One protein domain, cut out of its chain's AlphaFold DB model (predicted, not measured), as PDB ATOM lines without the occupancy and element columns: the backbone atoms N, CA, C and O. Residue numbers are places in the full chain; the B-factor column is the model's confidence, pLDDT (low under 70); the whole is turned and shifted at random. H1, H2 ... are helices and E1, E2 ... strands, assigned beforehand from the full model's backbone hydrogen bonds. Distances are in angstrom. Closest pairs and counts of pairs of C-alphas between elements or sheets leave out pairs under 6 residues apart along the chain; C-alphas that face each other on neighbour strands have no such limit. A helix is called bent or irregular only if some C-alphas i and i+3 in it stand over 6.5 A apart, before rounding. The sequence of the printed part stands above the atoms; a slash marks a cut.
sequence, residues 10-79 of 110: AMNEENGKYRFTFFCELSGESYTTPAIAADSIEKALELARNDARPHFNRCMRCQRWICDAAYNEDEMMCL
ATOM      1  N   ALA A  10     302.525 229.669 348.457       98.38
ATOM      2  CA  ALA A  10     301.522 230.649 348.070       98.38
ATOM      3  C   ALA A  10     301.298 231.603 349.246       98.38
ATOM      4  O   ALA A  10     301.524 231.234 350.401       98.38
ATOM      5  N   MET A  11     300.859 232.822 348.957       97.88
ATOM      6  CA  MET A  11     300.604 233.852 349.956       97.88
ATOM      7  C   MET A  11     299.243 234.481 349.692       97.88
ATOM      8  O   MET A  11     298.933 234.797 348.546       97.88
ATOM      9  N   ASN A  12     298.488 234.696 350.765       97.50
ATOM     10  CA  ASN A  12     297.281 235.512 350.769       97.50
ATOM     11  C   ASN A  12     297.453 236.654 351.774       97.50
ATOM     12  O   ASN A  12     298.040 236.456 352.840       97.50
ATOM     13  N   GLU A  13     296.916 237.824 351.447       96.50
ATOM     14  CA  GLU A  13     296.855 238.974 352.345       96.50
ATOM     15  C   GLU A  13     295.391 239.325 352.617       96.50
ATOM     16  O   GLU A  13     294.605 239.509 351.688       96.50
ATOM     17  N   GLU A  14     295.025 239.407 353.894       92.31
ATOM     18  CA  GLU A  14     293.680 239.771 354.339       92.31
ATOM     19  C   GLU A  14     293.786 240.735 355.522       92.31
ATOM     20  O   GLU A  14     294.412 240.426 356.539       92.31
ATOM     21  N   ASN A  15     293.151 241.906 355.409       92.38
ATOM     22  CA  ASN A  15     293.108 242.927 356.464       92.38
ATOM     23  C   ASN A  15     294.501 243.322 357.003       92.38
ATOM     24  O   ASN A  15     294.687 243.446 358.216       92.38
ATOM     25  N   GLY A  16     295.490 243.468 356.112       90.50
ATOM     26  CA  GLY A  16     296.868 243.826 356.473       90.50
ATOM     27  C   GLY A  16     297.639 242.728 357.215       90.50
ATOM     28  O   GLY A  16     298.662 243.002 357.842       90.50
ATOM     29  N   LYS A  17     297.149 241.483 357.189       97.06
ATOM     30  CA  LYS A  17     297.862 240.304 357.688       97.06
ATOM     31  C   LYS A  17     298.153 239.350 356.544       97.06
ATOM     32  O   LYS A  17     297.323 239.148 355.662       97.06
ATOM     33  N   TYR A  18     299.299 238.693 356.623       98.19
ATOM     34  CA  TYR A  18     299.759 237.739 355.625       98.19
ATOM     35  C   TYR A  18     299.552 236.311 356.107       98.19
ATOM     36  O   TYR A  18     299.765 235.993 357.277       98.19
ATOM     37  N   ARG A  19     299.187 235.421 355.195       98.38
ATOM     38  CA  ARG A  19     299.131 233.984 355.439       98.38
ATOM     39  C   ARG A  19     299.892 233.270 354.339       98.38
ATOM     40  O   ARG A  19     299.591 233.451 353.161       98.38
ATOM     41  N   PHE A  20     300.846 232.432 354.724       98.56
ATOM     42  CA  PHE A  20     301.655 231.664 353.787       98.56
ATOM     43  C   PHE A  20     301.245 230.200 353.829       98.56
ATOM     44  O   PHE A  20     300.985 229.645 354.893       98.56
ATOM     45  N   THR A  21     301.191 229.570 352.661       98.62
ATOM     46  CA  THR A  21     301.010 228.125 352.520       98.62
ATOM     47  C   THR A  21     302.230 227.557 351.826       98.62
ATOM     48  O   THR A  21     302.489 227.901 350.678       98.62
ATOM     49  N   PHE A  22     302.973 226.701 352.515       98.56
ATOM     50  CA  PHE A  22     304.157 226.013 352.013       98.56
ATOM     51  C   PHE A  22     303.789 224.610 351.543       98.56
ATOM     52  O   PHE A  22     302.993 223.936 352.195       98.56
ATOM     53  N   PHE A  23     304.370 224.156 350.434       98.44
ATOM     54  CA  PHE A  23     303.984 222.906 349.778       98.44
ATOM     55  C   PHE A  23     305.119 221.885 349.763       98.44
ATOM     56  O   PHE A  23     306.252 222.195 349.391       98.44
ATOM     57  N   CYS A  24     304.785 220.641 350.102       98.25
ATOM     58  CA  CYS A  24     305.642 219.485 349.915       98.25
ATOM     59  C   CYS A  24     305.834 219.238 348.421       98.25
ATOM     60  O   CYS A  24     304.875 219.005 347.681       98.25
ATOM     61  N   GLU A  25     307.087 219.229 347.975       98.00
ATOM     62  CA  GLU A  25     307.407 219.065 346.558       98.00
ATOM     63  C   GLU A  25     307.241 217.628 346.038       98.00
ATOM     64  O   GLU A  25     307.357 217.413 344.831       98.00
ATOM     65  N   LEU A  26     306.991 216.648 346.918       96.94
ATOM     66  CA  LEU A  26     306.753 215.254 346.530       96.94
ATOM     67  C   LEU A  26     305.276 214.847 346.637       96.94
ATOM     68  O   LEU A  26     304.740 214.300 345.681       96.94
ATOM     69  N   SER A  27     304.615 215.109 347.768       95.88
ATOM     70  CA  SER A  27     303.223 214.687 347.999       95.88
ATOM     71  C   SER A  27     302.177 215.742 347.626       95.88
ATOM     72  O   SER A  27     301.003 215.412 347.478       95.88
ATOM     73  N   GLY A  28     302.570 217.016 347.501       94.81
ATOM     74  CA  GLY A  28     301.639 218.136 347.326       94.81
ATOM     75  C   GLY A  28     300.854 218.509 348.589       94.81
ATOM     76  O   GLY A  28     300.021 219.412 348.543       94.81
ATOM     77  N   GLU A  29     301.103 217.840 349.719       96.50
ATOM     78  CA  GLU A  29     300.588 218.278 351.017       96.50
ATOM     79  C   GLU A  29     301.162 219.639 351.403       96.50
ATOM     80  O   GLU A  29     302.207 220.048 350.898       96.50
ATOM     81  N   SER A  30     300.481 220.353 352.290       97.69
ATOM     82  CA  SER A  30     300.838 221.729 352.606       97.69
ATOM     83  C   SER A  30     300.725 222.045 354.085       97.69
ATOM     84  O   SER A  30     299.887 221.483 354.787       97.69
ATOM     85  N   TYR A  31     301.521 223.018 354.512       98.19
ATOM     86  CA  TYR A  31     301.430 223.660 355.814       98.19
ATOM     87  C   TYR A  31     301.056 225.128 355.623       98.19
ATOM     88  O   TYR A  31     301.723 225.837 354.866       98.19
ATOM     89  N   THR A  32     300.005 225.585 356.297       98.44
ATOM     90  CA  THR A  32     299.556 226.978 356.244       98.44
ATOM     91  C   THR A  32     299.799 227.641 357.589       98.44
ATOM     92  O   THR A  32     299.277 227.183 358.603       98.44
ATOM     93  N   THR A  33     300.551 228.741 357.588       98.38
ATOM     94  CA  THR A  33     300.872 229.496 358.803       98.38
ATOM     95  C   THR A  33     299.611 230.120 359.413       98.38
ATOM     96  O   THR A  33     298.609 230.343 358.713       98.38
ATOM     97  N   PRO A  34     299.646 230.516 360.694       97.81
ATOM     98  CA  PRO A  34     298.749 231.536 361.224       97.81
ATOM     99  C   PRO A  34     298.821 232.847 360.417       97.81
ATOM    100  O   PRO A  34     299.704 233.040 359.578       97.81
ATOM    101  N   ALA A  35     297.879 233.760 360.669       97.69
ATOM    102  CA  ALA A  35     297.932 235.102 360.094       97.69
ATOM    103  C   ALA A  35     299.039 235.919 360.782       97.69
ATOM    104  O   ALA A  35     299.025 236.075 362.002       97.69
ATOM    105  N   ILE A  36     299.972 236.446 359.999       97.88
ATOM    106  CA  ILE A  36     301.166 237.163 360.447       97.88
ATOM    107  C   ILE A  36     300.961 238.654 360.186       97.88
ATOM    108  O   ILE A  36     300.743 239.066 359.048       97.88
ATOM    109  N   ALA A  37     301.038 239.463 361.240       97.12
ATOM    110  CA  ALA A  37     301.129 240.914 361.118       97.12
ATOM    111  C   ALA A  37     302.608 241.304 361.009       97.12
ATOM    112  O   ALA A  37     303.407 240.922 361.864       97.12
ATOM    113  N   ALA A  38     302.970 242.029 359.955       96.06
ATOM    114  CA  ALA A  38     304.319 242.540 359.747       96.06
ATOM    115  C   ALA A  38     304.283 243.773 358.838       96.06
ATOM    116  O   ALA A  38     303.355 243.934 358.049       96.06
ATOM    117  N   ASP A  39     305.327 244.594 358.910       95.31
ATOM    118  CA  ASP A  39     305.406 245.853 358.157       95.31
ATOM    119  C   ASP A  39     305.755 245.653 356.671       95.31
ATOM    120  O   ASP A  39     305.614 246.572 355.869       95.31
ATOM    121  N   SER A  40     306.212 244.456 356.282       96.69
ATOM    122  CA  SER A  40     306.479 244.101 354.887       96.69
ATOM    123  C   SER A  40     306.264 242.611 354.613       96.69
ATOM    124  O   SER A  40     306.333 241.772 355.521       96.69
ATOM    125  N   ILE A  41     306.059 242.276 353.336       96.94
ATOM    126  CA  ILE A  41     305.924 240.892 352.863       96.94
ATOM    127  C   ILE A  41     307.201 240.096 353.148       96.94
ATOM    128  O   ILE A  41     307.121 238.941 353.560       96.94
ATOM    129  N   GLU A  42     308.382 240.691 352.967       97.00
ATOM    130  CA  GLU A  42     309.668 240.030 353.215       97.00
ATOM    131  C   GLU A  42     309.795 239.623 354.681       97.00
ATOM    132  O   GLU A  42     310.190 238.488 354.972       97.00
ATOM    133  N   LYS A  43     309.410 240.517 355.605       97.31
ATOM    134  CA  LYS A  43     309.436 240.220 357.038       97.31
ATOM    135  C   LYS A  43     308.404 239.163 357.409       97.31
ATOM    136  O   LYS A  43     308.719 238.236 358.156       97.31
ATOM    137  N   ALA A  44     307.198 239.257 356.850       98.12
ATOM    138  CA  ALA A  44     306.162 238.251 357.044       98.12
ATOM    139  C   ALA A  44     306.611 236.870 356.540       98.12
ATOM    140  O   ALA A  44     306.413 235.866 357.221       98.12
ATOM    141  N   LEU A  45     307.271 236.821 355.380       97.81
ATOM    142  CA  LEU A  45     307.781 235.596 354.772       97.81
ATOM    143  C   LEU A  45     308.952 234.995 355.564       97.81
ATOM    144  O   LEU A  45     309.091 233.774 355.608       97.81
ATOM    145  N   GLU A  46     309.812 235.814 356.173       97.56
ATOM    146  CA  GLU A  46     310.861 235.339 357.086       97.56
ATOM    147  C   GLU A  46     310.246 234.654 358.318       97.56
ATOM    148  O   GLU A  46     310.608 233.521 358.641       97.56
ATOM    149  N   LEU A  47     309.264 235.304 358.956       97.81
ATOM    150  CA  LEU A  47     308.533 234.738 360.095       97.81
ATOM    151  C   LEU A  47     307.818 233.439 359.707       97.81
ATOM    152  O   LEU A  47     307.951 232.430 360.396       97.81
ATOM    153  N   ALA A  48     307.141 233.443 358.560       98.31
ATOM    154  CA  ALA A  48     306.463 232.276 358.012       98.31
ATOM    155  C   ALA A  48     307.423 231.113 357.730       98.31
ATOM    156  O   ALA A  48     307.093 229.958 357.985       98.31
ATOM    157  N   ARG A  49     308.629 231.396 357.217       97.75
ATOM    158  CA  ARG A  49     309.654 230.371 356.978       97.75
ATOM    159  C   ARG A  49     310.148 229.750 358.278       97.75
ATOM    160  O   ARG A  49     310.340 228.539 358.309       97.75
ATOM    161  N   ASN A  50     310.338 230.548 359.324       96.94
ATOM    162  CA  ASN A  50     310.755 230.040 360.631       96.94
ATOM    163  C   ASN A  50     309.675 229.152 361.263       96.94
ATOM    164  O   ASN A  50     310.001 228.082 361.771       96.94
ATOM    165  N   ASP A  51     308.410 229.563 361.158       98.06
ATOM    166  CA  ASP A  51     307.237 228.808 361.618       98.06
ATOM    167  C   ASP A  51     307.075 227.477 360.862       98.06
ATOM    168  O   ASP A  51     306.894 226.420 361.461       98.06
ATOM    169  N   ALA A  52     307.240 227.499 359.537       98.00
ATOM    170  CA  ALA A  52     307.060 226.318 358.699       98.00
ATOM    171  C   ALA A  52     308.263 225.361 358.685       98.00
ATOM    172  O   ALA A  52     308.082 224.170 358.444       98.00
ATOM    173  N   ARG A  53     309.493 225.839 358.934       97.00
ATOM    174  CA  ARG A  53     310.733 225.043 358.861       97.00
ATOM    175  C   ARG A  53     310.663 223.652 359.518       97.00
ATOM    176  O   ARG A  53     311.162 222.726 358.871       97.00
ATOM    177  N   PRO A  54     310.137 223.463 360.747       97.06
ATOM    178  CA  PRO A  54     310.101 222.146 361.396       97.06
ATOM    179  C   PRO A  54     309.188 221.127 360.700       97.06
ATOM    180  O   PRO A  54     309.330 219.941 360.956       97.06
ATOM    181  N   HIS A  55     308.296 221.555 359.802       97.31
ATOM    182  CA  HIS A  55     307.369 220.676 359.078       97.31
ATOM    183  C   HIS A  55     307.942 220.107 357.769       97.31
ATOM    184  O   HIS A  55     307.235 219.425 357.022       97.31
ATOM    185  N   PHE A  56     309.201 220.427 357.446       98.12
ATOM    186  CA  PHE A  56     309.828 220.041 356.187       98.12
ATOM    187  C   PHE A  56     311.249 219.508 356.376       98.12
ATOM    188  O   PHE A  56     312.072 220.073 357.098       98.12
ATOM    189  N   ASN A  57     311.580 218.486 355.596       97.62
ATOM    190  CA  ASN A  57     312.907 217.895 355.494       97.62
ATOM    191  C   ASN A  57     313.504 218.172 354.116       97.62
ATOM    192  O   ASN A  57     312.797 218.190 353.105       97.62
ATOM    193  N   ARG A  58     314.824 218.380 354.066       97.56
ATOM    194  CA  ARG A  58     315.550 218.536 352.802       97.56
ATOM    195  C   ARG A  58     316.114 217.188 352.386       97.56
ATOM    196  O   ARG A  58     316.962 216.643 353.082       97.56
ATOM    197  N   CYS A  59     315.697 216.678 351.232       97.75
ATOM    198  CA  CYS A  59     316.268 215.442 350.699       97.75
ATOM    199  C   CYS A  59     317.755 215.636 350.361       97.75
ATOM    200  O   CYS A  59     318.085 216.489 349.535       97.75
ATOM    201  N   MET A  60     318.653 214.815 350.919       96.38
ATOM    202  CA  MET A  60     320.096 214.921 350.643       96.38
ATOM    203  C   MET A  60     320.469 214.611 349.186       96.38
ATOM    204  O   MET A  60     321.490 215.092 348.695       96.38
ATOM    205  N   ARG A  61     319.624 213.873 348.454       97.69
ATOM    206  CA  ARG A  61     319.869 213.530 347.046       97.69
ATOM    207  C   ARG A  61     319.350 214.576 346.065       97.69
ATOM    208  O   ARG A  61     320.107 215.038 345.218       97.69
ATOM    209  N   CYS A  62     318.067 214.932 346.144       97.81
ATOM    210  CA  CYS A  62     317.422 215.825 345.172       97.81
ATOM    211  C   CYS A  62     317.191 217.254 345.682       97.81
ATOM    212  O   CYS A  62     316.685 218.085 344.935       97.81
ATOM    213  N   GLN A  63     317.552 217.543 346.939       96.69
ATOM    214  CA  GLN A  63     317.523 218.871 347.570       96.69
ATOM    215  C   GLN A  63     316.138 219.535 347.685       96.69
ATOM    216  O   GLN A  63     316.059 220.677 348.141       96.69
ATOM    217  N   ARG A  64     315.065 218.810 347.337       97.50
ATOM    218  CA  ARG A  64     313.665 219.222 347.517       97.50
ATOM    219  C   ARG A  64     313.292 219.312 348.992       97.50
ATOM    220  O   ARG A  64     313.761 218.501 349.797       97.50
ATOM    221  N   TRP A  65     312.400 220.248 349.303       98.19
ATOM    222  CA  TRP A  65     311.759 220.366 350.611       98.19
ATOM    223  C   TRP A  65     310.457 219.564 350.624       98.19
ATOM    224  O   TRP A  65     309.562 219.777 349.803       98.19
ATOM    225  N   ILE A  66     310.354 218.606 351.541       98.38
ATOM    226  CA  ILE A  66     309.235 217.663 351.599       98.38
ATOM    227  C   ILE A  66     308.717 217.480 353.025       98.38
ATOM    228  O   ILE A  66     309.469 217.674 353.972       98.38
ATOM    229  N   CYS A  67     307.446 217.112 353.180       97.81
ATOM    230  CA  CYS A  67     306.860 216.812 354.486       97.81
ATOM    231  C   CYS A  67     307.381 215.483 355.058       97.81
ATOM    232  O   CYS A  67     307.905 214.643 354.320       97.81
ATOM    233  N   ASP A  68     307.182 215.274 356.359       96.50
ATOM    234  CA  ASP A  68     307.596 214.059 357.077       96.50
ATOM    235  C   ASP A  68     307.027 212.781 356.449       96.50
ATOM    236  O   ASP A  68     307.750 211.811 356.246       96.50
ATOM    237  N   ALA A  69     305.757 212.803 356.027       95.00
ATOM    238  CA  ALA A  69     305.101 211.661 355.384       95.00
ATOM    239  C   ALA A  69     305.771 211.218 354.069       95.00
ATOM    240  O   ALA A  69     305.594 210.084 353.624       95.00
ATOM    241  N   ALA A  70     306.530 212.110 353.430       96.56
ATOM    242  CA  ALA A  70     307.238 211.855 352.184       96.56
ATOM    243  C   ALA A  70     308.743 211.580 352.391       96.56
ATOM    244  O   ALA A  70     309.472 211.416 351.402       96.56
ATOM    245  N   TYR A  71     309.218 211.573 353.642       97.12
ATOM    246  CA  TYR A  71     310.628 211.470 354.009       97.12
ATOM    247  C   TYR A  71     310.971 210.064 354.512       97.12
ATOM    248  O   TYR A  71     310.186 209.403 355.185       97.12
ATOM    249  N   ASN A  72     312.152 209.600 354.128       97.06
ATOM    250  CA  ASN A  72     312.814 208.439 354.686       97.06
ATOM    251  C   ASN A  72     313.935 208.936 355.601       97.06
ATOM    252  O   ASN A  72     315.008 209.326 355.135       97.06
ATOM    253  N   GLU A  73     313.643 208.957 356.896       95.50
ATOM    254  CA  GLU A  73     314.540 209.400 357.953       95.50
ATOM    255  C   GLU A  73     315.799 208.535 358.074       95.50
ATOM    256  O   GLU A  73     316.864 209.092 358.327       95.50
ATOM    257  N   ASP A  74     315.704 207.229 357.798       95.62
ATOM    258  CA  ASP A  74     316.838 206.295 357.882       95.62
ATOM    259  C   ASP A  74     317.925 206.630 356.850       95.62
ATOM    260  O   ASP A  74     319.119 206.497 357.103       95.62
ATOM    261  N   GLU A  75     317.502 207.127 355.688       97.06
ATOM    262  CA  GLU A  75     318.374 207.446 354.551       97.06
ATOM    263  C   GLU A  75     318.614 208.953 354.387       97.06
ATOM    264  O   GLU A  75     319.379 209.392 353.526       97.06
ATOM    265  N   MET A  76     317.933 209.778 355.185       96.44
ATOM    266  CA  MET A  76     317.886 211.237 355.037       96.44
ATOM    267  C   MET A  76     317.499 211.708 353.617       96.44
ATOM    268  O   MET A  76     318.016 212.692 353.067       96.44
ATOM    269  N   MET A  77     316.573 210.989 352.983       98.00
ATOM    270  CA  MET A  77     316.139 211.215 351.601       98.00
ATOM    271  C   MET A  77     314.618 211.197 351.483       98.00
ATOM    272  O   MET A  77     313.915 210.729 352.363       98.00
ATOM    273  N   CYS A  78     314.067 211.707 350.383       98.12
ATOM    274  CA  CYS A  78     312.645 211.514 350.106       98.12
ATOM    275  C   CYS A  78     312.359 210.077 349.649       98.12
ATOM    276  O   CYS A  78     313.224 209.427 349.059       98.12
ATOM    277  N   LEU A  79     311.116 209.620 349.821       96.75
ATOM    278  CA  LEU A  79     310.681 208.268 349.441       96.75
ATOM    279  C   LEU A  79     310.807 207.970 347.939       96.75
ATOM    280  O   LEU A  79     310.848 206.812 347.547       96.75
TER     281      LEU A  79
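AT A GLANCE: This is residues 10 to 79 of the 110 residues of an uncharacterized protein of Firmicutes bacterium (UniProt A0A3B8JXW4). A narrow sheet of three strands, E1, E2 and E3, has one helix, H1, slantwise over one face and no named helix over the other. After H1, residues 56 to 79 hold no named element; they fold back on themselves in two short pairings and reach out to the end of a rod-shaped whole. The 70 printed residues hold three named strands and then one named helix, with the strands in the antiparallel order E1, E2, E3; the class is mixed, helices and strands, with under half of the residues in named elements. The whole is only just loose, close to compact, with a radius of gyration of the C-alphas of 13.6 A and spans of 43 by 18 by 15 A.

HOW THE PARTS SIT: Start at the sheet's inner strand, E2, residues 17 to 23. Edge strand E1, residues 10 to 14, is its antiparallel neighbour at 161 degrees; look for N 12 and O 19, 2.9 A apart, within hydrogen-bond range. Edge strand E3, residues 30 to 32, is antiparallel to E2 at 167 degrees, with N 22 and O 31 within hydrogen-bond range at 2.8 A. The pairing is staggered: E2 pairs with E1 over residues 17 to 21 and with E3 over residues 21 to 23. E1 and E3 are apart. The three strands form a meander, each the antiparallel neighbour of the one before, and both E1 and E2 and E2 and E3 are hairpins. H1, residues 41 to 55, is on this sheet at a height over the sheet of 9.0 A, giving two layers, a helix on one face of a sheet. It lies over E2, E3 and, only just, E1, on which 3 of its C-alphas fall; on the local plane it runs slantwise to E2 at 42 degrees. The closest C-alphas of E2 and H1 are those of Phe 20 and Ala 48, 6.4 A apart. In H1, 9 of 11 O i to N i+4 pairs are within hydrogen-bond range.

IN THESE COORDINATES: Find C-alpha 17 at (297.862, 240.304, 357.688); from there E2 runs 20.1 A to C-alpha 23. E1 begins at C-alpha 10, (301.522, 230.649, 348.070), and spans 13.6 A; E3 spans 6.5 A. H1 runs 21.2 A to C-alpha 55 at (307.369, 220.676, 359.078) and is irregular: C-alphas 51 and 54 are 7.3 A apart. Farther on, residues 57 to 58 pair with 65 to 66, and residues 71 to 72 with 77 to 78, both antiparallel.

THE WHOLE: The two C-alphas farthest apart, those of Asn 15 and Asp 74, are 43.7 A apart. The printed part has no cut; the link from E1 to E2 is tight, and those from E2 to E3 and E3 to H1 are short. The mean pLDDT of the printed part is 97.1, and no printed residue is under 70.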